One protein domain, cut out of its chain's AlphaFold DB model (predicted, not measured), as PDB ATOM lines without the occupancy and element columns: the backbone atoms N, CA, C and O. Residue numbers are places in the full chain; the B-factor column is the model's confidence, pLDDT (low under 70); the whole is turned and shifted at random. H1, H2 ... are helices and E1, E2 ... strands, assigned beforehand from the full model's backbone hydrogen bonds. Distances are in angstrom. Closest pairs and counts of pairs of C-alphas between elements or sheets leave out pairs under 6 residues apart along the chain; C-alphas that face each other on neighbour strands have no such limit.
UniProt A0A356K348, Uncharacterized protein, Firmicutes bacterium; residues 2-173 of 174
ATOM      1  N   LYS A   2     124.721 182.220 211.046       46.59
ATOM      2  CA  LYS A   2     124.404 182.160 209.608       46.59
ATOM      3  C   LYS A   2     125.601 181.646 208.782       46.59
ATOM      4  O   LYS A   2     125.467 180.720 208.000       46.59
ATOM      5  N   ASP A   3     126.793 182.124 209.118       59.03
ATOM      6  CA  ASP A   3     128.008 181.911 208.321       59.03
ATOM      7  C   ASP A   3     128.605 180.490 208.404       59.03
ATOM      8  O   ASP A   3     129.369 180.081 207.538       59.03
ATOM      9  N   SER A   4     128.266 179.695 209.430       70.25
ATOM     10  CA  SER A   4     128.746 178.307 209.528       70.25
ATOM     11  C   SER A   4     127.991 177.358 208.597       70.25
ATOM     12  O   SER A   4     128.558 176.351 208.172       70.25
ATOM     13  N   VAL A   5     126.721 177.664 208.306       83.44
ATOM     14  CA  VAL A   5     125.876 176.879 207.394       83.44
ATOM     15  C   VAL A   5     126.383 177.030 205.965       83.44
ATOM     16  O   VAL A   5     126.497 176.033 205.263       83.44
ATOM     17  N   ASP A   6     126.777 178.242 205.580       88.50
ATOM     18  CA  ASP A   6     127.277 178.554 204.240       88.50
ATOM     19  C   ASP A   6     128.565 177.787 203.923       88.50
ATOM     20  O   ASP A   6     128.660 177.161 202.869       88.50
ATOM     21  N   THR A   7     129.517 177.748 204.863       89.50
ATOM     22  CA  THR A   7     130.747 176.948 204.741       89.50
ATOM     23  C   THR A   7     130.450 175.460 204.554       89.50
ATOM     24  O   THR A   7     131.081 174.796 203.736       89.50
ATOM     25  N   MET A   8     129.505 174.917 205.327       91.12
ATOM     26  CA  MET A   8     129.138 173.502 205.236       91.12
ATOM     27  C   MET A   8     128.451 173.203 203.901       91.12
ATOM     28  O   MET A   8     128.796 172.225 203.245       91.12
ATOM     29  N   LEU A   9     127.519 174.061 203.480       92.56
ATOM     30  CA  LEU A   9     126.830 173.945 202.199       92.56
ATOM     31  C   LEU A   9     127.826 173.990 201.034       92.56
ATOM     32  O   LEU A   9     127.755 173.157 200.133       92.56
ATOM     33  N   PHE A  10     128.788 174.911 201.091       93.81
ATOM     34  CA  PHE A  10     129.825 175.025 200.076       93.81
ATOM     35  C   PHE A  10     130.723 173.786 200.018       93.81
ATOM     36  O   PHE A  10     131.031 173.303 198.932       93.81
ATOM     37  N   LEU A  11     131.092 173.221 201.170       94.50
ATOM     38  CA  LEU A  11     131.867 171.984 201.219       94.50
ATOM     39  C   LEU A  11     131.104 170.795 200.607       94.50
ATOM     40  O   LEU A  11     131.701 169.988 199.896       94.50
ATOM     41  N   GLU A  12     129.795 170.679 200.840       94.06
ATOM     42  CA  GLU A  12     128.968 169.648 200.193       94.06
ATOM     43  C   GLU A  12     128.874 169.858 198.676       94.06
ATOM     44  O   GLU A  12     128.993 168.904 197.905       94.06
ATOM     45  N   TYR A  13     128.756 171.110 198.228       95.19
ATOM     46  CA  TYR A  13     128.813 171.442 196.807       95.19
ATOM     47  C   TYR A  13     130.172 171.081 196.182       95.19
ATOM     48  O   TYR A  13     130.217 170.444 195.129       95.19
ATOM     49  N   MET A  14     131.288 171.378 196.856       95.31
ATOM     50  CA  MET A  14     132.625 170.959 196.417       95.31
ATOM     51  C   MET A  14     132.724 169.440 196.243       95.31
ATOM     52  O   MET A  14     133.276 168.975 195.242       95.31
ATOM     53  N   LYS A  15     132.174 168.660 197.184       94.56
ATOM     54  CA  LYS A  15     132.132 167.192 197.088       94.56
ATOM     55  C   LYS A  15     131.329 166.728 195.875       94.56
ATOM     56  O   LYS A  15     131.802 165.869 195.134       94.56
ATOM     57  N   ALA A  16     130.170 167.336 195.621       94.00
ATOM     58  CA  ALA A  16     129.365 167.054 194.431       94.00
ATOM     59  C   ALA A  16     130.110 167.379 193.119       94.00
ATOM     60  O   ALA A  16     129.925 166.695 192.114       94.00
ATOM     61  N   CYS A  17     131.015 168.362 193.141       93.62
ATOM     62  CA  CYS A  17     131.922 168.689 192.035       93.62
ATOM     63  C   CYS A  17     133.217 167.842 192.006       93.62
ATOM     64  O   CYS A  17     134.160 168.138 191.259       93.62
ATOM     65  N   GLY A  18     133.276 166.768 192.797       92.94
ATOM     66  CA  GLY A  18     134.345 165.773 192.769       92.94
ATOM     67  C   GLY A  18     135.521 166.051 193.705       92.94
ATOM     68  O   GLY A  18     136.610 165.540 193.449       92.94
ATOM     69  N   PHE A  19     135.337 166.852 194.758       94.75
ATOM     70  CA  PHE A  19     136.263 166.863 195.893       94.75
ATOM     71  C   PHE A  19     136.021 165.623 196.764       94.75
ATOM     72  O   PHE A  19     135.086 165.593 197.563       94.75
ATOM     73  N   ASN A  20     136.866 164.603 196.623       93.75
ATOM     74  CA  ASN A  20     136.905 163.485 197.556       93.75
ATOM     75  C   ASN A  20     138.084 163.665 198.512       93.75
ATOM     76  O   ASN A  20     139.232 163.701 198.082       93.75
ATOM     77  N   ILE A  21     137.801 163.796 199.805       91.19
ATOM     78  CA  ILE A  21     138.841 164.078 200.793       91.19
ATOM     79  C   ILE A  21     139.831 162.920 200.967       91.19
ATOM     80  O   ILE A  21     141.000 163.160 201.242       91.19
ATOM     81  N   GLU A  22     139.386 161.682 200.753       92.94
ATOM     82  CA  GLU A  22     140.226 160.485 200.883       92.94
ATOM     83  C   GLU A  22     141.345 160.422 199.829       92.94
ATOM     84  O   GLU A  22     142.320 159.694 200.010       92.94
ATOM     85  N   ASP A  23     141.246 161.220 198.762       93.38
ATOM     86  CA  ASP A  23     142.268 161.317 197.719       93.38
ATOM     87  C   ASP A  23     143.480 162.171 198.156       93.38
ATOM     88  O   ASP A  23     144.476 162.243 197.429       93.38
ATOM     89  N   TYR A  24     143.404 162.839 199.316       93.50
ATOM     90  CA  TYR A  24     144.384 163.822 199.778       93.50
ATOM     91  C   TYR A  24     144.806 163.551 201.227       93.50
ATOM     92  O   TYR A  24     143.977 163.435 202.126       93.50
ATOM     93  N   SER A  25     146.115 163.487 201.471       92.12
ATOM     94  CA  SER A  25     146.670 163.288 202.816       92.12
ATOM     95  C   SER A  25     146.805 164.603 203.582       92.12
ATOM     96  O   SER A  25     146.693 164.602 204.807       92.12
ATOM     97  N   SER A  26     147.031 165.715 202.874       94.62
ATOM     98  CA  SER A  26     147.238 167.045 203.457       94.62
ATOM     99  C   SER A  26     146.554 168.146 202.638       94.62
ATOM    100  O   SER A  26     146.685 168.203 201.411       94.62
ATOM    101  N   ILE A  27     145.822 169.032 203.318       95.88
ATOM    102  CA  ILE A  27     144.942 170.047 202.721       95.88
ATOM    103  C   ILE A  27     145.358 171.439 203.191       95.88
ATOM    104  O   ILE A  27     145.329 171.732 204.389       95.88
ATOM    105  N   LEU A  28     145.659 172.325 202.243       95.25
ATOM    106  CA  LEU A  28     145.825 173.750 202.514       95.25
ATOM    107  C   LEU A  28     144.507 174.481 202.255       95.25
ATOM    108  O   LEU A  28     144.062 174.589 201.116       95.25
ATOM    109  N   GLU A  29     143.892 175.014 203.301       94.62
ATOM    110  CA  GLU A  29     142.733 175.890 203.192       94.62
ATOM    111  C   GLU A  29     143.173 177.353 203.156       94.62
ATOM    112  O   GLU A  29     143.778 177.864 204.097       94.62
ATOM    113  N   ILE A  30     142.828 178.040 202.075       92.25
ATOM    114  CA  ILE A  30     143.083 179.463 201.878       92.25
ATOM    115  C   ILE A  30     141.777 180.259 201.869       92.25
ATOM    116  O   ILE A  30     140.673 179.705 201.832       92.25
ATOM    117  N   LEU A  31     141.903 181.588 201.921       84.56
ATOM    118  CA  LEU A  31     140.803 182.556 201.754       84.56
ATOM    119  C   LEU A  31     139.685 182.466 202.798       84.56
ATOM    120  O   LEU A  31     138.687 183.174 202.708       84.56
ATOM    121  N   SER A  32     139.871 181.644 203.827       83.81
ATOM    122  CA  SER A  32     138.862 181.374 204.842       83.81
ATOM    123  C   SER A  32     139.333 181.906 206.189       83.81
ATOM    124  O   SER A  32     140.477 181.695 206.594       83.81
ATOM    125  N   ASN A  33     138.458 182.628 206.889       87.19
ATOM    126  CA  ASN A  33     138.693 182.982 208.286       87.19
ATOM    127  C   ASN A  33     138.539 181.733 209.158       87.19
ATOM    128  O   ASN A  33     137.705 180.875 208.877       87.19
ATOM    129  N   VAL A  34     139.264 181.665 210.277       89.19
ATOM    130  CA  VAL A  34     139.242 180.495 211.175       89.19
ATOM    131  C   VAL A  34     137.819 180.144 211.632       89.19
ATOM    132  O   VAL A  34     137.408 178.982 211.618       89.19
ATOM    133  N   THR A  35     137.023 181.154 211.985       89.88
ATOM    134  CA  THR A  35     135.632 180.981 212.429       89.88
ATOM    135  C   THR A  35     134.703 180.467 211.332       89.88
ATOM    136  O   THR A  35     133.665 179.891 211.663       89.88
ATOM    137  N   LEU A  36     135.069 180.617 210.057       89.00
ATOM    138  CA  LEU A  36     134.306 180.209 208.870       89.00
ATOM    139  C   LEU A  36     134.977 179.065 208.107       89.00
ATOM    140  O   LEU A  36     134.583 178.750 206.990       89.00
ATOM    141  N   SER A  37     135.980 178.440 208.716       91.62
ATOM    142  CA  SER A  37     136.814 177.471 208.028       91.62
ATOM    143  C   SER A  37     136.099 176.146 207.761       91.62
ATOM    144  O   SER A  37     135.403 175.611 208.636       91.62
ATOM    145  N   MET A  38     136.315 175.597 206.563       93.56
ATOM    146  CA  MET A  38     135.867 174.259 206.170       93.56
ATOM    147  C   MET A  38     136.562 173.169 206.986       93.56
ATOM    148  O   MET A  38     135.934 172.165 207.313       93.56
ATOM    149  N   SER A  39     137.802 173.403 207.417       93.25
ATOM    150  CA  SER A  39     138.600 172.506 208.261       93.25
ATOM    151  C   SER A  39     137.875 172.086 209.546       93.25
ATOM    152  O   SER A  39     138.081 170.986 210.054       93.25
ATOM    153  N   LYS A  40     136.931 172.899 210.051       91.94
ATOM    154  CA  LYS A  40     136.064 172.518 211.185       91.94
ATOM    155  C   LYS A  40     135.178 171.300 210.904       91.94
ATOM    156  O   LYS A  40     134.789 170.627 211.860       91.94
ATOM    157  N   TYR A  41     134.840 171.060 209.638       92.31
ATOM    158  CA  TYR A  41     134.023 169.948 209.146       92.31
ATOM    159  C   TYR A  41     134.868 168.802 208.576       92.31
ATOM    160  O   TYR A  41     134.347 167.710 208.372       92.31
ATOM    161  N   LEU A  42     136.169 169.022 208.380       91.31
ATOM    162  CA  LEU A  42     137.136 168.033 207.896       91.31
ATOM    163  C   LEU A  42     137.958 167.430 209.049       91.31
ATOM    164  O   LEU A  42     139.144 167.136 208.912       91.31
ATOM    165  N   ARG A  43     137.338 167.260 210.224       79.88
ATOM    166  CA  ARG A  43     138.026 166.737 211.414       79.88
ATOM    167  C   ARG A  43     138.533 165.320 211.166       79.88
ATOM    168  O   ARG A  43     137.774 164.462 210.730       79.88
ATOM    169  N   GLY A  44     139.791 165.080 211.526       85.06
ATOM    170  CA  GLY A  44     140.471 163.797 211.327       85.06
ATOM    171  C   GLY A  44     141.427 163.787 210.134       85.06
ATOM    172  O   GLY A  44     142.280 162.909 210.078       85.06
ATOM    173  N   TYR A  45     141.341 164.784 209.251       92.19
ATOM    174  CA  TYR A  45     142.278 164.989 208.147       92.19
ATOM    175  C   TYR A  45     143.331 166.041 208.507       92.19
ATOM    176  O   TYR A  45     143.106 166.881 209.386       92.19
ATOM    177  N   ASP A  46     144.489 166.000 207.842       93.75
ATOM    178  CA  ASP A  46     145.530 167.007 208.045       93.75
ATOM    179  C   ASP A  46     145.194 168.276 207.260       93.75
ATOM    180  O   ASP A  46     145.447 168.389 206.064       93.75
ATOM    181  N   THR A  47     144.556 169.224 207.940       95.06
ATOM    182  CA  THR A  47     144.167 170.514 207.366       95.06
ATOM    183  C   THR A  47     145.002 171.645 207.939       95.06
ATOM    184  O   THR A  47     145.242 171.689 209.153       95.06
ATOM    185  N   TYR A  48     145.345 172.616 207.103       94.62
ATOM    186  CA  TYR A  48     146.092 173.801 207.494       94.62
ATOM    187  C   TYR A  48     145.461 175.065 206.913       94.62
ATOM    188  O   TYR A  48     145.281 175.159 205.706       94.62
ATOM    189  N   ILE A  49     145.147 176.051 207.753       94.56
ATOM    190  CA  ILE A  49     144.520 177.310 207.320       94.56
ATOM    191  C   ILE A  49     145.590 178.376 207.082       94.56
ATOM    192  O   ILE A  49     146.359 178.689 207.986       94.56
ATOM    193  N   LEU A  50     145.609 179.006 205.914       93.69
ATOM    194  CA  LEU A  50     146.491 180.130 205.608       93.69
ATOM    195  C   LEU A  50     145.660 181.344 205.182       93.69
ATOM    196  O   LEU A  50     144.976 181.320 204.159       93.69
ATOM    197  N   ASN A  51     145.699 182.405 205.986       91.25
ATOM    198  CA  ASN A  51     144.995 183.656 205.700       91.25
ATOM    199  C   ASN A  51     145.683 184.825 206.428       91.25
ATOM    200  O   ASN A  51     146.081 184.685 207.583       91.25
ATOM    201  N   SER A  52     145.789 185.996 205.797       88.56
ATOM    202  CA  SER A  52     146.391 187.199 206.395       88.56
ATOM    203  C   SER A  52     145.635 187.719 207.634       88.56
ATOM    204  O   SER A  52     146.175 188.494 208.425       88.56
ATOM    205  N   GLY A  53     144.395 187.263 207.836       86.94
ATOM    206  CA  GLY A  53     143.544 187.562 208.989       86.94
ATOM    207  C   GLY A  53     143.447 186.454 210.044       86.94
ATOM    208  O   GLY A  53     142.545 186.509 210.883       86.94
ATOM    209  N   VAL A  54     144.308 185.427 210.028       90.31
ATOM    210  CA  VAL A  54     144.235 184.342 211.026       90.31
ATOM    211  C   VAL A  54     144.417 184.878 212.449       90.31
ATOM    212  O   VAL A  54     145.443 185.460 212.795       90.31
ATOM    213  N   ASN A  55     143.433 184.585 213.302       91.12
ATOM    214  CA  ASN A  55     143.493 184.794 214.744       91.12
ATOM    215  C   ASN A  55     143.940 183.505 215.448       91.12
ATOM    216  O   ASN A  55     143.204 182.513 215.509       91.12
ATOM    217  N   TYR A  56     145.125 183.522 216.062       91.38
ATOM    218  CA  TYR A  56     145.675 182.342 216.736       91.38
ATOM    219  C   TYR A  56     144.903 181.903 217.982       91.38
ATOM    220  O   TYR A  56     145.043 180.757 218.418       91.38
ATOM    221  N   LYS A  57     144.099 182.783 218.595       91.00
ATOM    222  CA  LYS A  57     143.192 182.374 219.679       91.00
ATOM    223  C   LYS A  57     142.080 181.478 219.142       91.00
ATOM    224  O   LYS A  57     141.768 180.488 219.798       91.00
ATOM    225  N   ASP A  58     141.561 181.787 217.958       92.62
ATOM    226  CA  ASP A  58     140.508 180.998 217.320       92.62
ATOM    227  C   ASP A  58     141.054 179.653 216.829       92.62
ATOM    228  O   ASP A  58     140.429 178.621 217.055       92.62
ATOM    229  N   LEU A  59     142.268 179.614 216.261       91.25
ATOM    230  CA  LEU A  59     142.896 178.337 215.881       91.25
ATOM    231  C   LEU A  59     142.997 177.389 217.081       91.25
ATOM    232  O   LEU A  59     142.639 176.216 216.989       91.25
ATOM    233  N   ARG A  60     143.412 177.914 218.240       89.88
ATOM    234  CA  ARG A  60     143.486 177.128 219.477       89.88
ATOM    235  C   ARG A  60     142.116 176.703 219.996       89.88
ATOM    236  O   ARG A  60     141.999 175.578 220.472       89.88
ATOM    237  N   SER A  61     141.105 177.570 219.944       91.19
ATOM    238  CA  SER A  61     139.770 177.244 220.462       91.19
ATOM    239  C   SER A  61     139.077 176.162 219.630       91.19
ATOM    240  O   SER A  61     138.387 175.312 220.192       91.19
ATOM    241  N   PHE A  62     139.311 176.144 218.316       90.00
ATOM    242  CA  PHE A  62     138.779 175.128 217.407       90.00
ATOM    243  C   PHE A  62     139.705 173.922 217.202       90.00
ATOM    244  O   PHE A  62     139.305 172.978 216.523       90.00
ATOM    245  N   ASN A  63     140.899 173.924 217.807       89.75
ATOM    246  CA  ASN A  63     141.937 172.905 217.630       89.75
ATOM    247  C   ASN A  63     142.317 172.684 216.150       89.75
ATOM    248  O   ASN A  63     142.365 171.554 215.668       89.75
ATOM    249  N   LEU A  64     142.551 173.782 215.432       91.00
ATOM    250  CA  LEU A  64     142.930 173.811 214.019       91.00
ATOM    251  C   LEU A  64     144.393 174.245 213.867       91.00
ATOM    252  O   LEU A  64     144.908 175.016 214.681       91.00
ATOM    253  N   LYS A  65     145.053 173.776 212.803       91.69
ATOM    254  CA  LYS A  65     146.380 174.256 212.389       91.69
ATOM    255  C   LYS A  65     146.217 175.391 211.381       91.69
ATOM    256  O   LYS A  65     145.288 175.381 210.577       91.69
ATOM    257  N   GLY A  66     147.123 176.356 211.403       93.00
ATOM    258  CA  GLY A  66     147.129 177.425 210.414       93.00
ATOM    259  C   GLY A  66     148.121 178.531 210.731       93.00
ATOM    260  O   GLY A  66     148.726 178.508 211.796       93.00
ATOM    261  N   ALA A  67     148.276 179.501 209.837       92.62
ATOM    262  CA  ALA A  67     149.120 180.674 210.029       92.62
ATOM    263  C   ALA A  67     148.470 181.948 209.507       92.62
ATOM    264  O   ALA A  67     147.779 181.949 208.487       92.62
ATOM    265  N   ASN A  68     148.805 183.046 210.181       92.69
ATOM    266  CA  ASN A  68     148.717 184.365 209.587       92.69
ATOM    267  C   ASN A  68     149.832 184.507 208.545       92.69
ATOM    268  O   ASN A  68     151.007 184.682 208.884       92.69
ATOM    269  N   GLY A  69     149.438 184.381 207.286       91.88
ATOM    270  CA  GLY A  69     150.311 184.401 206.125       91.88
ATOM    271  C   GLY A  69     149.496 184.413 204.838       91.88
ATOM    272  O   GLY A  69     148.265 184.426 204.866       91.88
ATOM    273  N   TYR A  70     150.190 184.428 203.712       91.31
ATOM    274  CA  TYR A  70     149.598 184.500 202.380       91.31
ATOM    275  C   TYR A  70     150.463 183.734 201.383       91.31
ATOM    276  O   TYR A  70     151.583 183.330 201.708       91.31
ATOM    277  N   ILE A  71     149.933 183.504 200.184       90.00
ATOM    278  CA  ILE A  71     150.705 182.923 199.087       90.00
ATOM    279  C   ILE A  71     151.329 184.061 198.295       90.00
ATOM    280  O   ILE A  71     150.651 185.036 197.981       90.00
ATOM    281  N   LYS A  72     152.625 183.938 198.018       88.75
ATOM    282  CA  LYS A  72     153.362 184.863 197.164       88.75
ATOM    283  C   LYS A  72     154.396 184.102 196.362       88.75
ATOM    284  O   LYS A  72     155.103 183.268 196.924       88.75
ATOM    285  N   ASP A  73     154.495 184.399 195.069       87.94
ATOM    286  CA  ASP A  73     155.452 183.740 194.169       87.94
ATOM    287  C   ASP A  73     155.303 182.199 194.198       87.94
ATOM    288  O   ASP A  73     156.286 181.466 194.128       87.94
ATOM    289  N   LYS A  74     154.056 181.707 194.311       87.88
ATOM    290  CA  LYS A  74     153.681 180.282 194.459       87.88
ATOM    291  C   LYS A  74     154.131 179.596 195.753       87.88
ATOM    292  O   LYS A  74     153.918 178.396 195.889       87.88
ATOM    293  N   GLU A  75     154.661 180.341 196.719       90.81
ATOM    294  CA  GLU A  75     155.135 179.833 198.010       90.81
ATOM    295  C   GLU A  75     154.311 180.370 199.187       90.81
ATOM    296  O   GLU A  75     153.633 181.396 199.085       90.81
ATOM    297  N   ILE A  76     154.386 179.692 200.337       92.00
ATOM    298  CA  ILE A  76     153.775 180.187 201.579       92.00
ATOM    299  C   ILE A  76     154.695 181.224 202.222       92.00
ATOM    300  O   ILE A  76     155.824 180.922 202.610       92.00
ATOM    301  N   TYR A  77     154.177 182.434 202.419       92.12
ATOM    302  CA  TYR A  77     154.864 183.505 203.125       92.12
ATOM    303  C   TYR A  77     154.202 183.804 204.471       92.12
ATOM    304  O   TYR A  77     153.015 184.127 204.559       92.12
ATOM    305  N   ILE A  78     155.001 183.756 205.537       92.50
ATOM    306  CA  ILE A  78     154.590 184.125 206.893       92.50
ATOM    307  C   ILE A  78     155.397 185.361 207.301       92.50
ATOM    308  O   ILE A  78     156.607 185.250 207.511       92.50
ATOM    309  N   PRO A  79     154.769 186.547 207.411       91.31
ATOM    310  CA  PRO A  79     155.485 187.763 207.776       91.31
ATOM    311  C   PRO A  79     156.057 187.660 209.191       91.31
ATOM    312  O   PRO A  79     155.394 187.151 210.097       91.31
ATOM    313  N   SER A  80     157.255 188.206 209.412       90.38
ATOM    314  CA  SER A  80     157.778 188.374 210.771       90.38
ATOM    315  C   SER A  80     156.968 189.453 211.489       90.38
ATOM    316  O   SER A  80     156.979 190.630 211.125       90.38
ATOM    317  N   THR A  81     156.202 189.020 212.484       89.94
ATOM    318  CA  THR A  81     155.387 189.869 213.352       89.94
ATOM    319  C   THR A  81     155.495 189.340 214.770       89.94
ATOM    320  O   THR A  81     155.692 188.145 214.975       89.94
ATOM    321  N   VAL A  82     155.278 190.195 215.773       90.12
ATOM    322  CA  VAL A  82     155.302 189.771 217.185       90.12
ATOM    323  C   VAL A  82     154.364 188.585 217.444       90.12
ATOM    324  O   VAL A  82     154.645 187.754 218.306       90.12
ATOM    325  N   GLU A  83     153.237 188.513 216.734       88.94
ATOM    326  CA  GLU A  83     152.277 187.424 216.887       88.94
ATOM    327  C   GLU A  83     152.769 186.126 216.232       88.94
ATOM    328  O   GLU A  83     152.790 185.088 216.899       88.94
ATOM    329  N   ASN A  84     153.242 186.195 214.982       90.38
ATOM    330  CA  ASN A  84     153.814 185.052 214.265       90.38
ATOM    331  C   ASN A  84     155.054 184.513 214.978       90.38
ATOM    332  O   ASN A  84     155.114 183.326 215.286       90.38
ATOM    333  N   ASP A  85     155.992 185.380 215.349       89.81
ATOM    334  CA  ASP A  85     157.243 184.994 216.005       89.81
ATOM    335  C   ASP A  85     156.985 184.273 217.341       89.81
ATOM    336  O   ASP A  85     157.691 183.332 217.708       89.81
ATOM    337  N   LYS A  86     155.943 184.680 218.082       89.38
ATOM    338  CA  LYS A  86     155.503 183.981 219.303       89.38
ATOM    339  C   LYS A  86     154.850 182.640 218.994       89.38
ATOM    340  O   LYS A  86     155.039 181.680 219.748       89.38
ATOM    341  N   TYR A  87     154.039 182.573 217.945       87.44
ATOM    342  CA  TYR A  87     153.305 181.364 217.594       87.44
ATOM    343  C   TYR A  87     154.237 180.260 217.073       87.44
ATOM    344  O   TYR A  87     154.167 179.131 217.554       87.44
ATOM    345  N   PHE A  88     155.200 180.630 216.231       88.25
ATOM    346  CA  PHE A  88     156.236 179.761 215.668       88.25
ATOM    347  C   PHE A  88     157.473 179.588 216.561       88.25
ATOM    348  O   PHE A  88     158.464 178.974 216.168       88.25
ATOM    349  N   ASN A  89     157.455 180.100 217.790       87.44
ATOM    350  CA  ASN A  89     158.551 179.864 218.718       87.44
ATOM    351  C   ASN A  89     158.595 178.378 219.108       87.44
ATOM    352  O   ASN A  89     157.602 177.849 219.596       87.44
ATOM    353  N   ARG A  90     159.759 177.720 219.008       84.69
ATOM    354  CA  ARG A  90     159.937 176.311 219.426       84.69
ATOM    355  C   ARG A  90     159.561 176.033 220.888       84.69
ATOM    356  O   ARG A  90     159.299 174.892 221.247       84.69
ATOM    357  N   LYS A  91     159.549 177.057 221.750       85.62
ATOM    358  CA  LYS A  91     159.102 176.955 223.152       85.62
ATOM    359  C   LYS A  91     157.576 177.002 223.304       85.62
ATOM    360  O   LYS A  91     157.069 176.819 224.409       85.62
ATOM    361  N   ASN A  92     156.837 177.291 222.236       78.94
ATOM    362  CA  ASN A  92     155.386 177.280 222.240       78.94
ATOM    363  C   ASN A  92     154.890 175.830 222.238       78.94
ATOM    364  O   ASN A  92     155.262 175.037 221.382       78.94
ATOM    365  N   LYS A  93     154.008 175.479 223.176       75.38
ATOM    366  CA  LYS A  93     153.419 174.130 223.245       75.38
ATOM    367  C   LYS A  93     152.556 173.767 222.027       75.38
ATOM    368  O   LYS A  93     152.232 172.602 221.847       75.38
ATOM    369  N   TYR A  94     152.167 174.764 221.232       70.06
ATOM    370  CA  TYR A  94     151.443 174.617 219.970       70.06
ATOM    371  C   TYR A  94     152.349 174.852 218.754       70.06
ATOM    372  O   TYR A  94     151.848 175.225 217.699       70.06
ATOM    373  N   TYR A  95     153.668 174.717 218.916       73.62
ATOM    374  CA  TYR A  95     154.624 174.880 217.826       73.62
ATOM    375  C   TYR A  95     154.341 173.902 216.681       73.62
ATOM    376  O   TYR A  95     154.031 172.731 216.900       73.62
ATOM    377  N   TYR A  96     154.517 174.397 215.464       70.38
ATOM    378  CA  TYR A  96     154.564 173.632 214.230       70.38
ATOM    379  C   TYR A  96     155.633 174.268 213.336       70.38
ATOM    380  O   TYR A  96     155.949 175.456 213.463       70.38
ATOM    381  N   GLU A  97     156.236 173.460 212.473       79.62
ATOM    382  CA  GLU A  97     157.236 173.948 211.528       79.62
ATOM    383  C   GLU A  97     156.598 174.883 210.496       79.62
ATOM    384  O   GLU A  97     155.396 174.817 210.239       79.62
ATOM    385  N   HIS A  98     157.402 175.773 209.910       84.31
ATOM    386  CA  HIS A  98     156.912 176.619 208.827       84.31
ATOM    387  C   HIS A  98     156.399 175.730 207.686       84.31
ATOM    388  O   HIS A  98     157.166 174.909 207.179       84.31
ATOM    389  N   PRO A  99     155.116 175.856 207.301       88.06
ATOM    390  CA  PRO A  99     154.547 175.041 206.245       88.06
ATOM    391  C   PRO A  99     155.205 175.396 204.910       88.06
ATOM    392  O   PRO A  99     155.407 176.570 204.600       88.06
ATOM    393  N   LEU A 100     155.497 174.374 204.113       91.31
ATOM    394  CA  LEU A 100     155.910 174.522 202.721       91.31
ATOM    395  C   LEU A 100     154.729 174.162 201.827       91.31
ATOM    396  O   LEU A 100     154.006 173.207 202.122       91.31
ATOM    397  N   ILE A 101     154.552 174.888 200.723       91.06
ATOM    398  CA  ILE A 101     153.447 174.648 199.785       91.06
ATOM    399  C   ILE A 101     153.481 173.218 199.211       91.06
ATOM    400  O   ILE A 101     152.449 172.604 198.922       91.06
ATOM    401  N   ASP A 102     154.682 172.650 199.106       91.38
ATOM    402  CA  ASP A 102     154.900 171.299 198.612       91.38
ATOM    403  C   ASP A 102     154.368 170.204 199.539       91.38
ATOM    404  O   ASP A 102     154.008 169.137 199.047       91.38
ATOM    405  N   GLY A 103     154.213 170.494 200.833       91.69
ATOM    406  CA  GLY A 103     153.671 169.565 201.828       91.69
ATOM    407  C   GLY A 103     152.149 169.373 201.781       91.69
ATOM    408  O   GLY A 103     151.614 168.631 202.603       91.69
ATOM    409  N   PHE A 104     151.450 170.040 200.859       94.06
ATOM    410  CA  PHE A 104     150.001 169.927 200.679       94.06
ATOM    411  C   PHE A 104     149.655 169.296 199.329       94.06
ATOM    412  O   PHE A 104     150.205 169.678 198.291       94.06
ATOM    413  N   ASP A 105     148.710 168.359 199.335       94.06
ATOM    414  CA  ASP A 105     148.278 167.632 198.135       94.06
ATOM    415  C   ASP A 105     147.211 168.397 197.351       94.06
ATOM    416  O   ASP A 105     147.088 168.245 196.133       94.06
ATOM    417  N   VAL A 106     146.428 169.212 198.061       94.06
ATOM    418  CA  VAL A 106     145.312 169.975 197.511       94.06
ATOM    419  C   VAL A 106     145.162 171.312 198.217       94.06
ATOM    420  O   VAL A 106     145.399 171.437 199.421       94.06
ATOM    421  N   LEU A 107     144.733 172.311 197.450       94.06
ATOM    422  CA  LEU A 107     144.359 173.618 197.967       94.06
ATOM    423  C   LEU A 107     142.836 173.765 197.922       94.06
ATOM    424  O   LEU A 107     142.202 173.451 196.918       94.06
ATOM    425  N   ILE A 108     142.223 174.258 198.990       94.44
ATOM    426  CA  ILE A 108     140.787 174.550 199.024       94.44
ATOM    427  C   ILE A 108     140.546 175.989 199.464       94.44
ATOM    428  O   ILE A 108     141.346 176.551 200.206       94.44
ATOM    429  N   GLY A 109     139.436 176.593 199.052       91.94
ATOM    430  CA  GLY A 109     139.097 177.936 199.514       91.94
ATOM    431  C   GLY A 109     137.660 178.338 199.224       91.94
ATOM    432  O   GLY A 109     137.092 177.971 198.198       91.94
ATOM    433  N   CYS A 110     137.080 179.111 200.138       89.31
ATOM    434  CA  CYS A 110     135.763 179.714 199.975       89.31
ATOM    435  C   CYS A 110     135.890 181.233 200.115       89.31
ATOM    436  O   CYS A 110     135.981 181.753 201.225       89.31
ATOM    437  N   GLY A 111     135.903 181.944 198.994       82.75
ATOM    438  CA  GLY A 111     136.136 183.385 198.940       82.75
ATOM    439  C   GLY A 111     136.989 183.765 197.736       82.75
ATOM    440  O   GLY A 111     137.641 182.916 197.148       82.75
ATOM    441  N   LEU A 112     136.972 185.041 197.358       71.06
ATOM    442  CA  LEU A 112     137.637 185.536 196.154       71.06
ATOM    443  C   LEU A 112     138.934 186.281 196.511       71.06
ATOM    444  O   LEU A 112     138.915 187.159 197.372       71.06
ATOM    445  N   SER A 113     140.037 185.972 195.827       69.12
ATOM    446  CA  SER A 113     141.285 186.744 195.903       69.12
ATOM    447  C   SER A 113     142.032 186.708 194.573       69.12
ATOM    448  O   SER A 113     142.044 185.687 193.889       69.12
ATOM    449  N   ASN A 114     142.710 187.806 194.234       65.25
ATOM    450  CA  ASN A 114     143.649 187.838 193.108       65.25
ATOM    451  C   ASN A 114     144.883 186.954 193.371       65.25
ATOM    452  O   ASN A 114     145.574 186.561 192.440       65.25
ATOM    453  N   GLU A 115     145.136 186.578 194.627       65.00
ATOM    454  CA  GLU A 115     146.209 185.646 194.999       65.00
ATOM    455  C   GLU A 115     145.962 184.231 194.442       65.00
ATOM    456  O   GLU A 115     146.884 183.422 194.381       65.00
ATOM    457  N   VAL A 116     144.741 183.926 193.977       69.81
ATOM    458  CA  VAL A 116     144.413 182.633 193.352       69.81
ATOM    459  C   VAL A 116     145.193 182.416 192.043       69.81
ATOM    460  O   VAL A 116     145.506 181.279 191.690       69.81
ATOM    461  N   PHE A 117     145.588 183.493 191.357       69.94
ATOM    462  CA  PHE A 117     146.440 183.419 190.164       69.94
ATOM    463  C   PHE A 117     147.901 183.066 190.486       69.94
ATOM    464  O   PHE A 117     148.631 182.597 189.612       69.94
ATOM    465  N   GLU A 118     148.330 183.258 191.735       77.12
ATOM    466  CA  GLU A 118     149.678 182.927 192.202       77.12
ATOM    467  C   GLU A 118     149.770 181.516 192.792       77.12
ATOM    468  O   GLU A 118     150.812 181.143 193.322       77.12
ATOM    469  N   LEU A 119     148.708 180.708 192.716       81.00
ATOM    470  CA  LEU A 119     148.730 179.358 193.268       81.00
ATOM    471  C   LEU A 119     149.656 178.424 192.474       81.00
ATOM    472  O   LEU A 119     149.795 178.548 191.250       81.00
ATOM    473  N   PRO A 120     150.284 177.443 193.146       80.69
ATOM    474  CA  PRO A 120     151.021 176.388 192.461       80.69
ATOM    475  C   PRO A 120     150.089 175.576 191.547       80.69
ATOM    476  O   PRO A 120     148.893 175.439 191.811       80.69
ATOM    477  N   MET A 121     150.647 174.962 190.498       78.69
ATOM    478  CA  MET A 121     149.917 174.010 189.647       78.69
ATOM    479  C   MET A 121     149.704 172.683 190.387       78.69
ATOM    480  O   MET A 121     150.381 171.687 190.141       78.69
ATOM    481  N   LYS A 122     148.761 172.684 191.324       84.25
ATOM    482  CA  LYS A 122     148.331 171.529 192.115       84.25
ATOM    483  C   LYS A 122     146.817 171.354 191.998       84.25
ATOM    484  O   LYS A 122     146.140 172.254 191.495       84.25
ATOM    485  N   PRO A 123     146.258 170.202 192.398       88.06
ATOM    486  CA  PRO A 123     144.819 170.088 192.584       88.06
ATOM    487  C   PRO A 123     144.326 171.210 193.494       88.06
ATOM    488  O   PRO A 123     144.901 171.452 194.557       88.06
ATOM    489  N   PHE A 124     143.259 171.891 193.096       90.31
ATOM    490  CA  PHE A 124     142.589 172.815 193.995       90.31
ATOM    491  C   PHE A 124     141.096 172.915 193.708       90.31
ATOM    492  O   PHE A 124     140.636 172.583 192.613       90.31
ATOM    493  N   PHE A 125     140.369 173.392 194.714       93.44
ATOM    494  CA  PHE A 125     138.927 173.589 194.717       93.44
ATOM    495  C   PHE A 125     138.624 174.927 195.396       93.44
ATOM    496  O   PHE A 125     138.596 175.013 196.626       93.44
ATOM    497  N   ILE A 126     138.447 175.987 194.608       91.75
ATOM    498  CA  ILE A 126     138.218 177.341 195.131       91.75
ATOM    499  C   ILE A 126     136.964 177.922 194.508       91.75
ATOM    500  O   ILE A 126     136.753 177.824 193.301       91.75
ATOM    501  N   GLY A 127     136.121 178.531 195.325       92.31
ATOM    502  CA  GLY A 127     134.883 179.116 194.848       92.31
ATOM    503  C   GLY A 127     134.205 179.976 195.894       92.31
ATOM    504  O   GLY A 127     134.830 180.442 196.847       92.31
ATOM    505  N   ALA A 128     132.912 180.205 195.709       91.88
ATOM    506  CA  ALA A 128     132.129 181.025 196.618       91.88
ATOM    507  C   ALA A 128     130.715 180.474 196.797       91.88
ATOM    508  O   ALA A 128     130.120 179.938 195.861       91.88
ATOM    509  N   CYS A 129     130.181 180.691 197.998       92.25
ATOM    510  CA  CYS A 129     128.774 180.546 198.346       92.25
ATOM    511  C   CYS A 129     128.204 181.942 198.602       92.25
ATOM    512  O   CYS A 129     128.657 182.643 199.507       92.25
ATOM    513  N   VAL A 130     127.262 182.366 197.764       91.69
ATOM    514  CA  VAL A 130     126.768 183.747 197.710       91.69
ATOM    515  C   VAL A 130     125.260 183.752 197.944       91.69
ATOM    516  O   VAL A 130     124.557 182.865 197.464       91.69
ATOM    517  N   ASP A 131     124.748 184.740 198.682       91.44
ATOM    518  CA  ASP A 131     123.300 184.932 198.819       91.44
ATOM    519  C   ASP A 131     122.665 185.167 197.432       91.44
ATOM    520  O   ASP A 131     123.145 185.978 196.644       91.44
ATOM    521  N   THR A 132     121.550 184.495 197.128       90.50
ATOM    522  CA  THR A 132     120.827 184.632 195.845       90.50
ATOM    523  C   THR A 132     120.468 186.087 195.536       90.50
ATOM    524  O   THR A 132     120.453 186.482 194.369       90.50
ATOM    525  N   ASN A 133     120.217 186.878 196.583       91.31
ATOM    526  CA  ASN A 133     119.834 188.286 196.496       91.31
ATOM    527  C   ASN A 133     121.026 189.257 196.596       91.31
ATOM    528  O   ASN A 133     120.801 190.461 196.676       91.31
ATOM    529  N   ASP A 134     122.269 188.768 196.642       90.31
ATOM    530  CA  ASP A 134     123.450 189.633 196.649       90.31
ATOM    531  C   ASP A 134     123.590 190.338 195.291       90.31
ATOM    532  O   ASP A 134     123.670 189.698 194.237       90.31
ATOM    533  N   GLU A 135     123.629 191.670 195.317       93.56
ATOM    534  CA  GLU A 135     123.727 192.517 194.124       93.56
ATOM    535  C   GLU A 135     125.033 192.286 193.343       93.56
ATOM    536  O   GLU A 135     125.076 192.481 192.127       93.56
ATOM    537  N   ASN A 136     126.093 191.813 194.010       90.94
ATOM    538  CA  ASN A 136     127.404 191.557 193.413       90.94
ATOM    539  C   ASN A 136     127.576 190.118 192.910       90.94
ATOM    540  O   ASN A 136     128.605 189.799 192.309       90.94
ATOM    541  N   LYS A 137     126.596 189.235 193.128       91.06
ATOM    542  CA  LYS A 137     126.694 187.804 192.809       91.06
ATOM    543  C   LYS A 137     127.142 187.530 191.370       91.06
ATOM    544  O   LYS A 137     128.069 186.754 191.145       91.06
ATOM    545  N   GLU A 138     126.535 188.200 190.391       92.69
ATOM    546  CA  GLU A 138     126.895 188.016 188.976       92.69
ATOM    547  C   GLU A 138     128.325 188.476 188.668       92.69
ATOM    548  O   GLU A 138     129.012 187.862 187.848       92.69
ATOM    549  N   HIS A 139     128.801 189.522 189.351       91.50
ATOM    550  CA  HIS A 139     130.183 189.971 189.236       91.50
ATOM    551  C   HIS A 139     131.150 188.930 189.816       91.50
ATOM    552  O   HIS A 139     132.100 188.548 189.135       91.50
ATOM    553  N   ILE A 140     130.864 188.390 191.006       90.06
ATOM    554  CA  ILE A 140     131.662 187.322 191.634       90.06
ATOM    555  C   ILE A 140     131.755 186.102 190.705       90.06
ATOM    556  O   ILE A 140     132.845 185.603 190.432       90.06
ATOM    557  N   PHE A 141     130.628 185.648 190.153       92.25
ATOM    558  CA  PHE A 141     130.599 184.507 189.232       92.25
ATOM    559  C   PHE A 141     131.327 184.780 187.912       92.25
ATOM    560  O   PHE A 141     131.925 183.872 187.332       92.25
ATOM    561  N   LYS A 142     131.308 186.025 187.419       92.38
ATOM    562  CA  LYS A 142     132.109 186.430 186.256       92.38
ATOM    563  C   LYS A 142     133.606 186.286 186.534       92.38
ATOM    564  O   LYS A 142     134.282 185.679 185.711       92.38
ATOM    565  N   LEU A 143     134.082 186.743 187.693       89.69
ATOM    566  CA  LEU A 143     135.497 186.654 188.069       89.69
ATOM    567  C   LEU A 143     135.987 185.202 188.140       89.69
ATOM    568  O   LEU A 143     137.050 184.887 187.617       89.69
ATOM    569  N   TYR A 144     135.192 184.287 188.700       90.25
ATOM    570  CA  TYR A 144     135.554 182.865 188.720       90.25
ATOM    571  C   TYR A 144     135.574 182.215 187.336       90.25
ATOM    572  O   TYR A 144     136.424 181.366 187.071       90.25
ATOM    573  N   ARG A 145     134.669 182.611 186.433       91.19
ATOM    574  CA  ARG A 145     134.728 182.162 185.033       91.19
ATOM    575  C   ARG A 145     135.982 182.670 184.331       91.19
ATOM    576  O   ARG A 145     136.592 181.917 183.583       91.19
ATOM    577  N   GLU A 146     136.351 183.926 184.559       88.94
ATOM    578  CA  GLU A 146     137.559 184.529 183.983       88.94
ATOM    579  C   GLU A 146     138.819 183.832 184.503       88.94
ATOM    580  O   GLU A 146     139.610 183.354 183.696       88.94
ATOM    581  N   LEU A 147     138.923 183.634 185.821       83.06
ATOM    582  CA  LEU A 147     139.981 182.847 186.460       83.06
ATOM    583  C   LEU A 147     140.112 181.445 185.848       83.06
ATOM    584  O   LEU A 147     141.212 181.008 185.511       83.06
ATOM    585  N   ALA A 148     138.991 180.733 185.687       87.25
ATOM    586  CA  ALA A 148     138.996 179.401 185.098       87.25
ATOM    587  C   ALA A 148     139.509 179.414 183.650       87.25
ATOM    588  O   ALA A 148     140.334 178.581 183.283       87.25
ATOM    589  N   ASN A 149     139.074 180.386 182.846       86.81
ATOM    590  CA  ASN A 149     139.508 180.522 181.458       86.81
ATOM    591  C   ASN A 149     140.999 180.866 181.342       86.81
ATOM    592  O   ASN A 149     141.691 180.278 180.514       86.81
ATOM    593  N   GLU A 150     141.497 181.799 182.156       82.25
ATOM    594  CA  GLU A 150     142.894 182.247 182.119       82.25
ATOM    595  C   GLU A 150     143.871 181.146 182.533       82.25
ATOM    596  O   GLU A 150     144.955 181.027 181.962       82.25
ATOM    597  N   MET A 151     143.480 180.317 183.501       79.25
ATOM    598  CA  MET A 151     144.342 179.269 184.042       79.25
ATOM    599  C   MET A 151     144.108 177.882 183.416       79.25
ATOM    600  O   MET A 151     144.823 176.938 183.745       79.25
ATOM    601  N   GLY A 152     143.133 177.739 182.509       80.50
ATOM    602  CA  GLY A 152     142.803 176.458 181.870       80.50
ATOM    603  C   GLY A 152     142.091 175.468 182.800       80.50
ATOM    604  O   GLY A 152     142.277 174.257 182.696       80.50
ATOM    605  N   TYR A 153     141.296 175.977 183.735       86.94
ATOM    606  CA  TYR A 153     140.586 175.202 184.747       86.94
ATOM    607  C   TYR A 153     139.104 175.049 184.426       86.94
ATOM    608  O   TYR A 153     138.549 175.723 183.559       86.94
ATOM    609  N   VAL A 154     138.438 174.144 185.143       91.31
ATOM    610  CA  VAL A 154     137.009 173.888 184.957       91.31
ATOM    611  C   VAL A 154     136.189 174.696 185.946       91.31
ATOM    612  O   VAL A 154     136.501 174.750 187.134       91.31
ATOM    613  N   TYR A 155     135.126 175.306 185.429       93.38
ATOM    614  CA  TYR A 155     134.170 176.108 186.179       93.38
ATOM    615  C   TYR A 155     132.839 175.366 186.336       93.38
ATOM    616  O   TYR A 155     132.249 174.910 185.354       93.38
ATOM    617  N   PHE A 156     132.340 175.311 187.567       94.25
ATOM    618  CA  PHE A 156     131.022 174.797 187.929       94.25
ATOM    619  C   PHE A 156     130.189 175.918 188.544       94.25
ATOM    620  O   PHE A 156     130.695 176.710 189.339       94.25
ATOM    621  N   GLN A 157     128.895 175.951 188.235       93.38
ATOM    622  CA  GLN A 157     127.950 176.864 188.868       93.38
ATOM    623  C   GLN A 157     126.637 176.151 189.147       93.38
ATOM    624  O   GLN A 157     126.037 175.587 188.230       93.38
ATOM    625  N   ASP A 158     126.167 176.264 190.383       89.75
ATOM    626  CA  ASP A 158     124.816 175.901 190.762       89.75
ATOM    627  C   ASP A 158     123.974 177.165 190.928       89.75
ATOM    628  O   ASP A 158     124.205 177.993 191.814       89.75
ATOM    629  N   LYS A 159     123.011 177.312 190.017       80.06
ATOM    630  CA  LYS A 159     122.007 178.382 190.044       80.06
ATOM    631  C   LYS A 159     120.731 177.953 190.768       80.06
ATOM    632  O   LYS A 159     119.830 178.774 190.938       80.06
ATOM    633  N   ALA A 160     120.606 176.678 191.143       76.69
ATOM    634  CA  ALA A 160     119.493 176.220 191.950       76.69
ATOM    635  C   ALA A 160     119.685 176.764 193.368       76.69
ATOM    636  O   ALA A 160     120.587 176.368 194.098       76.69
ATOM    637  N   SER A 161     118.826 177.710 193.741       73.88
ATOM    638  CA  SER A 161     118.839 178.295 195.075       73.88
ATOM    639  C   SER A 161     118.540 177.223 196.124       73.88
ATOM    640  O   SER A 161     117.399 176.775 196.268       73.88
ATOM    641  N   ILE A 162     119.564 176.824 196.879       79.12
ATOM    642  CA  ILE A 162     119.417 176.019 198.093       79.12
ATOM    643  C   ILE A 162     119.630 176.958 199.270       79.12
ATOM    644  O   ILE A 162     120.666 177.605 199.373       79.12
ATOM    645  N   LEU A 163     118.641 177.061 200.163       85.94
ATOM    646  CA  LEU A 163     118.688 177.968 201.319       85.94
ATOM    647  C   LEU A 163     118.969 179.444 200.948       85.94
ATOM    648  O   LEU A 163     119.581 180.166 201.733       85.94
ATOM    649  N   ASN A 164     118.492 179.910 199.785       90.31
ATOM    650  CA  ASN A 164     118.787 181.246 199.240       90.31
ATOM    651  C   ASN A 164     120.273 181.474 198.937       90.31
ATOM    652  O   ASN A 164     120.753 182.602 199.065       90.31
ATOM    653  N   LYS A 165     120.988 180.416 198.544       92.00
ATOM    654  CA  LYS A 165     122.389 180.460 198.134       92.00
ATOM    655  C   LYS A 165     122.563 179.977 196.707       92.00
ATOM    656  O   LYS A 165     121.935 179.010 196.289       92.00
ATOM    657  N   GLU A 166     123.474 180.627 196.000       94.06
ATOM    658  CA  GLU A 166     124.035 180.155 194.739       94.06
ATOM    659  C   GLU A 166     125.539 179.974 194.905       94.06
ATOM    660  O   GLU A 166     126.195 180.699 195.663       94.06
ATOM    661  N   MET A 167     126.092 178.991 194.204       94.12
ATOM    662  CA  MET A 167     127.473 178.572 194.405       94.12
ATOM    663  C   MET A 167     128.210 178.461 193.081       94.12
ATOM    664  O   MET A 167     127.648 178.087 192.052       94.12
ATOM    665  N   CYS A 168     129.503 178.764 193.114       94.06
ATOM    666  CA  CYS A 168     130.404 178.516 191.998       94.06
ATOM    667  C   CYS A 168     131.708 177.907 192.499       94.06
ATOM    668  O   CYS A 168     132.075 178.093 193.658       94.06
ATOM    669  N   LEU A 169     132.389 177.165 191.632       94.06
ATOM    670  CA  LEU A 169     133.636 176.486 191.951       94.06
ATOM    671  C   LEU A 169     134.537 176.448 190.720       94.06
ATOM    672  O   LEU A 169     134.087 176.109 189.628       94.06
ATOM    673  N   VAL A 170     135.812 176.739 190.925       92.00
ATOM    674  CA  VAL A 170     136.889 176.514 189.966       92.00
ATOM    675  C   VAL A 170     137.760 175.376 190.473       92.00
ATOM    676  O   VAL A 170     138.105 175.313 191.658       92.00
ATOM    677  N   ARG A 171     138.105 174.468 189.561       90.31
ATOM    678  CA  ARG A 171     138.927 173.295 189.844       90.31
ATOM    679  C   ARG A 171     139.943 173.053 188.735       90.31
ATOM    680  O   ARG A 171     139.585 173.000 187.560       90.31
ATOM    681  N   HIS A 172     141.181 172.777 189.128       83.88
ATOM    682  CA  HIS A 172     142.192 172.216 188.232       83.88
ATOM    683  C   HIS A 172     141.964 170.714 188.008       83.88
ATOM    684  O   HIS A 172     141.842 169.939 188.963       83.88
ATOM    685  N   ILE A 173     141.897 170.298 186.741       65.50
ATOM    686  CA  ILE A 173     141.886 168.884 186.352       65.50
ATOM    687  C   ILE A 173     143.339 168.466 186.104       65.50
ATOM    688  O   ILE A 173     144.025 169.131 185.336       65.50
TER     689      ILE A 173
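AT A GLANCE: This is residues 2 to 173 of the 174 residues of an uncharacterized protein of Firmicutes bacterium (UniProt A0A356K348). A twisted sheet of seven strands is the main slab, and toward its E7, E9, E8 end it makes three layers, with H1 packed on one face and H5 on the other. Toward the E3 end lie H2, the small hairpin E4 and E5, H3 and a long loop, residues 88 to 105. The printed part has 172 residues with five named helices and nine named strands, in the order H1 E1 E2 H2 E3 E4 E5 H3 E6 H4 E7 H5 E8 E9. The large sheet, order E3 E2 E1 E6 E7 E9 E8, is mixed, and the class is mixed, helices and strands. The whole is compact, with a radius of gyration of the C-alphas of 15.9 A, and spans 50 by 33 by 32 A.

HOW THE PARTS SIT: H1, residues 2 to 16, is on the large sheet at a height of 7.2 A, slantwise to the strands, at 47 degrees on the local plane to E7, residues 124 to 131; their closest C-alphas, Phe 10 and Cys 129, are 5.9 A apart. E1, residues 26 to 30, and E2, residues 46 to 51, are parallel, with N 29 and O 48 within hydrogen-bond range at 2.8 A. E2, H2, residues 56 to 62, and E3, residues 65 to 68, form a strand-helix-strand unit, two parallel neighbours with a helix between, its crossover right-handed; N 67 and O 49 are 2.8 A apart. H2 only grazes the sheet, with its residues 56 to 60. E3 runs on at 66 degrees into E4, residues 70 to 72, which forms a hairpin with E5, residues 75 to 77; N 77 and O 70 are 2.8 A apart. H3, residues 82 to 87, only grazes the sheet, with its residues 83 to 87. E6, residues 106 to 110, is parallel to E1, with N 30 and O 108 at 2.8 A, and to E7, with N 125 and O 107 at 2.9 A. E6, H4, residues 114 to 118, and E7 form a second such unit, also right-handed. H5, residues 137 to 151, is on the opposite face from H1 at a height of 8.6 A, along the strands, at 6 degrees on the local plane to E9, residues 165 to 171; their closest C-alphas, Ala 148 and Val 170, are 6.0 A apart. E7, H5 and E8, residues 154 to 162, form a split, right-handed unit, with E9 between the strands. E9 is antiparallel to E7, with N 170 and O 126 at 2.8 A, and forms a hairpin with E8, with N 156 and O 169 at 2.8 A. Every O i to N i+4 pair is within hydrogen-bond range in H2, H3 and H5; H1 has 9 of 11, and H4 0 of 1 beside 2 of 2 O i to N i+3 pairs.

IN THESE COORDINATES: H1 begins at C-alpha 2, (124.404, 182.160, 209.608), and measures 22.0 A from first to last C-alpha; H5 measures 21.5 A. E7 measures 23.3 A, and E8, which bends by 56 degrees at residue 159, 22.1 A. E9 measures 19.8 A and ends at C-alpha 171, (138.927, 173.295, 189.844).

THE WHOLE: The two C-alphas farthest apart, those of Lys 91 and Ala 160, are 50.4 A apart. The printed part has no cut. The links E1 to E2 and H3 to E6 are long. The mean pLDDT of the printed part is 88.1; residues 2 to 3, 113 to 117 and 173 are under 70.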